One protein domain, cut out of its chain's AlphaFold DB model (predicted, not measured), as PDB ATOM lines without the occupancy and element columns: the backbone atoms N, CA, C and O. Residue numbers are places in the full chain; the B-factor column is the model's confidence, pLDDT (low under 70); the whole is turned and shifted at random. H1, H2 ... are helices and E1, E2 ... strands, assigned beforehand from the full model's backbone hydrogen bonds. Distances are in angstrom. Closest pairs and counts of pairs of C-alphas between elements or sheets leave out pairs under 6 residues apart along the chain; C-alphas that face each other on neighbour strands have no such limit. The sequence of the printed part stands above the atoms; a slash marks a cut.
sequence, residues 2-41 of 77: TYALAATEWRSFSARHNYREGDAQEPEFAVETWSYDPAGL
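Overview. This is residues 2 to 41 of the 77 residues of an uncharacterized protein of Hyphomonas sp. 32-62-5 (UniProt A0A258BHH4). Two short parallel strands, E1 and E2, lie side by side, and one short helix, H1, is set off from them; a long bare loop, residues 18 to 29, swings from H1 back to E2, making an open ring. The 40 printed residues hold E1, H1 and E2 in that order, mixed helix and strand, with under half in named elements. The whole is elongated, 29 by 19 by 12 A, and only just compact, close to loose, with a radius of gyration of the C-alphas of 10.6 A.

Arrangement. E1, residues 2 to 6, and E2, residues 30 to 34, are parallel neighbours at 27 degrees; N 3 and O 30 are within hydrogen-bond range at 2.9 A, N 32 and O 3 at 2.8 A. With H1, residues 10 to 17, they form a strand-helix-strand unit, two parallel strands with a helix between them along the chain, its crossover right-handed. The closest C-alphas of H1 and E2, Trp 10 and Thr 33, are 7.1 A apart. In H1 every O i to N i+4 pair is within hydrogen-bond range.

Along the chain. E1, 13.7 A long, begins at C-alpha 2 (-23.080, 10.472, 44.213). H1 measures 10.7 A. E2, 13.2 A, ends at C-alpha 34 (-30.786, 1.033, 39.532).

Size, cuts and confidence. The farthest C-alphas, Gln 25 and Gly 40, are 30.5 A apart. The printed part has no cut; the link E1 to H1 is tight, H1 to E2 long. The pLDDT is under 70 at residue 25 and residues 38 to 41.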
ATOM      1  N   THR A   2     -22.432  11.755  44.533       77.25
ATOM      2  CA  THR A   2     -23.080  10.472  44.213       77.25
ATOM      3  C   THR A   2     -23.903  10.624  42.943       77.25
ATOM      4  O   THR A   2     -24.647  11.592  42.824       77.25
ATOM      5  N   TYR A   3     -23.752   9.688  42.011       75.88
ATOM      6  CA  TYR A   3     -24.475   9.649  40.743       75.88
ATOM      7  C   TYR A   3     -25.359   8.407  40.687       75.88
ATOM      8  O   TYR A   3     -24.938   7.338  41.122       75.88
ATOM      9  N   ALA A   4     -26.552   8.531  40.113       77.38
ATOM     10  CA  ALA A   4     -27.449   7.409  39.871       77.38
ATOM     11  C   ALA A   4     -27.530   7.121  38.368       77.38
ATOM     12  O   ALA A   4     -27.630   8.045  37.564       77.38
ATOM     13  N   LEU A   5     -27.482   5.846  37.989       79.25
ATOM     14  CA  LEU A   5     -27.631   5.415  36.597       79.25
ATOM     15  C   LEU A   5     -28.317   4.057  36.498       79.25
ATOM     16  O   LEU A   5     -28.306   3.268  37.447       79.25
ATOM     17  N   ALA A   6     -28.902   3.759  35.340       83.19
ATOM     18  CA  ALA A   6     -29.465   2.438  35.107       83.19
ATOM     19  C   ALA A   6     -28.349   1.383  35.127       83.19
ATOM     20  O   ALA A   6     -27.289   1.550  34.521       83.19
ATOM     21  N   ALA A   7     -28.584   0.239  35.769       84.06
ATOM     22  CA  ALA A   7     -27.617  -0.857  35.854       84.06
ATOM     23  C   ALA A   7     -27.179  -1.360  34.466       84.06
ATOM     24  O   ALA A   7     -26.045  -1.807  34.283       84.06
ATOM     25  N   THR A   8     -28.055  -1.236  33.466       84.75
ATOM     26  CA  THR A   8     -27.761  -1.534  32.059       84.75
ATOM     27  C   THR A   8     -26.719  -0.596  31.449       84.75
ATOM     28  O   THR A   8     -26.003  -0.995  30.531       84.75
ATOM     29  N   GLU A   9     -26.596   0.628  31.957       84.50
ATOM     30  CA  GLU A   9     -25.686   1.654  31.443       84.50
ATOM     31  C   GLU A   9     -24.310   1.631  32.111       84.50
ATOM     32  O   GLU A   9     -23.345   2.129  31.526       84.50
ATOM     33  N   TRP A  10     -24.177   0.989  33.280       83.75
ATOM     34  CA  TRP A  10     -22.929   0.951  34.054       83.75
ATOM     35  C   TRP A  10     -21.715   0.520  33.228       83.75
ATOM     36  O   TRP A  10     -20.667   1.165  33.267       83.75
ATOM     37  N   ARG A  11     -21.843  -0.552  32.436       83.88
ATOM     38  CA  ARG A  11     -20.739  -1.051  31.596       83.88
ATOM     39  C   ARG A  11     -20.284  -0.025  30.562       83.88
ATOM     40  O   ARG A  11     -19.087   0.155  30.368       83.88
ATOM     41  N   SER A  12     -21.227   0.637  29.901       84.94
ATOM     42  CA  SER A  12     -20.930   1.645  28.879       84.94
ATOM     43  C   SER A  12     -20.331   2.907  29.502       84.94
ATOM     44  O   SER A  12     -19.370   3.462  28.970       84.94
ATOM     45  N   PHE A  13     -20.865   3.328  30.651       82.56
ATOM     46  CA  PHE A  13     -20.409   4.491  31.405       82.56
ATOM     47  C   PHE A  13     -18.990   4.297  31.961       82.56
ATOM     48  O   PHE A  13     -18.097   5.096  31.674       82.56
ATOM     49  N   SER A  14     -18.749   3.193  32.675       84.50
ATOM     50  CA  SER A  14     -17.426   2.855  33.220       84.50
ATOM     51  C   SER A  14     -16.366   2.715  32.126       84.50
ATOM     52  O   SER A  14     -15.284   3.286  32.252       84.50
ATOM     53  N   ALA A  15     -16.683   2.048  31.010       84.44
ATOM     54  CA  ALA A  15     -15.753   1.885  29.892       84.44
ATOM     55  C   ALA A  15     -15.409   3.214  29.201       84.44
ATOM     56  O   ALA A  15     -14.246   3.452  28.875       84.44
ATOM     57  N   ARG A  16     -16.397   4.096  28.996       86.94
ATOM     58  CA  ARG A  16     -16.202   5.393  28.326       86.94
ATOM     59  C   ARG A  16     -15.278   6.327  29.105       86.94
ATOM     60  O   ARG A  16     -14.498   7.055  28.498       86.94
ATOM     61  N   HIS A  17     -15.377   6.301  30.428       81.31
ATOM     62  CA  HIS A  17     -14.599   7.161  31.318       81.31
ATOM     63  C   HIS A  17     -13.383   6.456  31.933       81.31
ATOM     64  O   HIS A  17     -12.634   7.073  32.687       81.31
ATOM     65  N   ASN A  18     -13.164   5.181  31.589       83.62
ATOM     66  CA  ASN A  18     -12.123   4.323  32.154       83.62
ATOM     67  C   ASN A  18     -12.170   4.267  33.696       83.62
ATOM     68  O   ASN A  18     -11.136   4.168  34.360       83.62
ATOM     69  N   TYR A  19     -13.380   4.354  34.260       83.31
ATOM     70  CA  TYR A  19     -13.594   4.245  35.695       83.31
ATOM     71  C   TYR A  19     -13.394   2.804  36.148       83.31
ATOM     72  O   TYR A  19     -13.757   1.848  35.461       83.31
ATOM     73  N   ARG A  20     -12.810   2.660  37.333       78.44
ATOM     74  CA  ARG A  20     -12.600   1.377  37.997       78.44
ATOM     75  C   ARG A  20     -13.208   1.487  39.381       78.44
ATOM     76  O   ARG A  20     -13.093   2.536  40.007       78.44
ATOM     77  N   GLU A  21     -13.836   0.415  39.845       77.06
ATOM     78  CA  GLU A  21     -14.241   0.322  41.246       77.06
ATOM     79  C   GLU A  21     -12.984   0.465  42.118       77.06
ATOM     80  O   GLU A  21     -12.027  -0.302  41.981       77.06
ATOM     81  N   GLY A  22     -12.956   1.536  42.911       76.12
ATOM     82  CA  GLY A  22     -11.871   1.871  43.828       76.12
ATOM     83  C   GLY A  22     -12.153   1.386  45.248       76.12
ATOM     84  O   GLY A  22     -13.102   0.642  45.494       76.12
ATOM     85  N   ASP A  23     -11.322   1.827  46.189       73.25
ATOM     86  CA  ASP A  23     -11.536   1.561  47.611       73.25
ATOM     87  C   ASP A  23     -12.802   2.281  48.109       73.25
ATOM     88  O   ASP A  23     -12.996   3.474  47.871       73.25
ATOM     89  N   ALA A  24     -13.667   1.547  48.810       70.75
ATOM     90  CA  ALA A  24     -14.924   2.057  49.347       70.75
ATOM     91  C   ALA A  24     -14.740   3.022  50.534       70.75
ATOM     92  O   ALA A  24     -15.714   3.642  50.960       70.75
ATOM     93  N   GLN A  25     -13.536   3.139  51.106       69.88
ATOM     94  CA  GLN A  25     -13.273   4.029  52.240       69.88
ATOM     95  C   GLN A  25     -13.068   5.493  51.837       69.88
ATOM     96  O   GLN A  25     -13.483   6.372  52.587       69.88
ATOM     97  N   GLU A  26     -12.500   5.765  50.660       71.75
ATOM     98  CA  GLU A  26     -12.265   7.134  50.170       71.75
ATOM     99  C   GLU A  26     -12.510   7.254  48.652       71.75
ATOM    100  O   GLU A  26     -11.585   7.524  47.883       71.75
ATOM    101  N   PRO A  27     -13.751   7.043  48.178       75.81
ATOM    102  CA  PRO A  27     -14.059   7.204  46.765       75.81
ATOM    103  C   PRO A  27     -14.079   8.688  46.362       75.81
ATOM    104  O   PRO A  27     -14.643   9.530  47.062       75.81
ATOM    105  N   GLU A  28     -13.549   9.011  45.176       81.19
ATOM    106  CA  GLU A  28     -13.699  10.348  44.571       81.19
ATOM    107  C   GLU A  28     -15.184  10.675  44.303       81.19
ATOM    108  O   GLU A  28     -15.641  11.812  44.465       81.19
ATOM    109  N   PHE A  29     -15.964   9.658  43.934       77.94
ATOM    110  CA  PHE A  29     -17.410   9.723  43.761       77.94
ATOM    111  C   PHE A  29     -18.035   8.329  43.908       77.94
ATOM    112  O   PHE A  29     -17.378   7.313  43.682       77.94
ATOM    113  N   ALA A  30     -19.313   8.286  44.276       82.06
ATOM    114  CA  ALA A  30     -20.097   7.060  44.368       82.06
ATOM    115  C   ALA A  30     -21.053   6.950  43.174       82.06
ATOM    116  O   ALA A  30     -21.572   7.957  42.690       82.06
ATOM    117  N   VAL A  31     -21.288   5.726  42.708       79.44
ATOM    118  CA  VAL A  31     -22.265   5.428  41.657       79.44
ATOM    119  C   VAL A  31     -23.256   4.408  42.189       79.44
ATOM    120  O   VAL A  31     -22.861   3.332  42.632       79.44
ATOM    121  N   GLU A  32     -24.538   4.736  42.111       81.88
ATOM    122  CA  GLU A  32     -25.641   3.849  42.455       81.88
ATOM    123  C   GLU A  32     -26.305   3.346  41.174       81.88
ATOM    124  O   GLU A  32     -26.749   4.126  40.329       81.88
ATOM    125  N   THR A  33     -26.363   2.025  41.016       82.81
ATOM    126  CA  THR A  33     -26.986   1.391  39.852       82.81
ATOM    127  C   THR A  33     -28.400   0.931  40.169       82.81
ATOM    128  O   THR A  33     -28.597   0.173  41.120       82.81
ATOM    129  N   TRP A  34     -29.361   1.311  39.330       79.88
ATOM    130  CA  TRP A  34     -30.786   1.033  39.532       79.88
ATOM    131  C   TRP A  34     -31.343   0.076  38.472       79.88
ATOM    132  O   TRP A  34     -30.818  -0.027  37.365       79.88
ATOM    133  N   SER A  35     -32.404  -0.666  38.796       76.31
ATOM    134  CA  SER A  35     -33.036  -1.614  37.859       76.31
ATOM    135  C   SER A  35     -33.838  -0.938  36.738       76.31
ATOM    136  O   SER A  35     -34.200  -1.597  35.764       76.31
ATOM    137  N   TYR A  36     -34.103   0.358  36.871       70.50
ATOM    138  CA  TYR A  36     -34.792   1.216  35.912       70.50
ATOM    139  C   TYR A  36     -33.931   2.459  35.632       70.50
ATOM    140  O   TYR A  36     -32.912   2.659  36.291       70.50
ATOM    141  N   ASP A  37     -34.320   3.268  34.644       73.69
ATOM    142  CA  ASP A  37     -33.645   4.530  34.319       73.69
ATOM    143  C   ASP A  37     -34.068   5.639  35.303       73.69
ATOM    144  O   ASP A  37     -35.216   6.092  35.238       73.69
ATOM    145  N   PRO A  38     -33.185   6.069  36.229       68.00
ATOM    146  CA  PRO A  38     -33.525   7.095  37.206       68.00
ATOM    147  C   PRO A  38     -33.616   8.497  36.589       68.00
ATOM    148  O   PRO A  38     -34.312   9.343  37.145       68.00
ATOM    149  N   ALA A  39     -32.963   8.748  35.447       68.81
ATOM    150  CA  ALA A  39     -33.025  10.039  34.764       68.81
ATOM    151  C   ALA A  39     -34.387  10.255  34.082       68.81
ATOM    152  O   ALA A  39     -34.838  11.383  33.930       68.81
ATOM    153  N   GLY A  40     -35.091   9.176  33.723       62.62
ATOM    154  CA  GLY A  40     -36.432   9.247  33.135       62.62
ATOM    155  C   GLY A  40     -37.539   9.705  34.095       62.62
ATOM    156  O   GLY A  40     -38.664   9.927  33.650       62.62
ATOM    157  N   LEU A  41     -37.248   9.822  35.395       60.34
ATOM    158  CA  LEU A  41     -38.218  10.177  36.439       60.34
ATOM    159  C   LEU A  41     -37.946  11.549  37.080       60.34
ATOM    160  O   LEU A  41     -38.697  11.976  37.957       60.34
TER     161      LEU A  41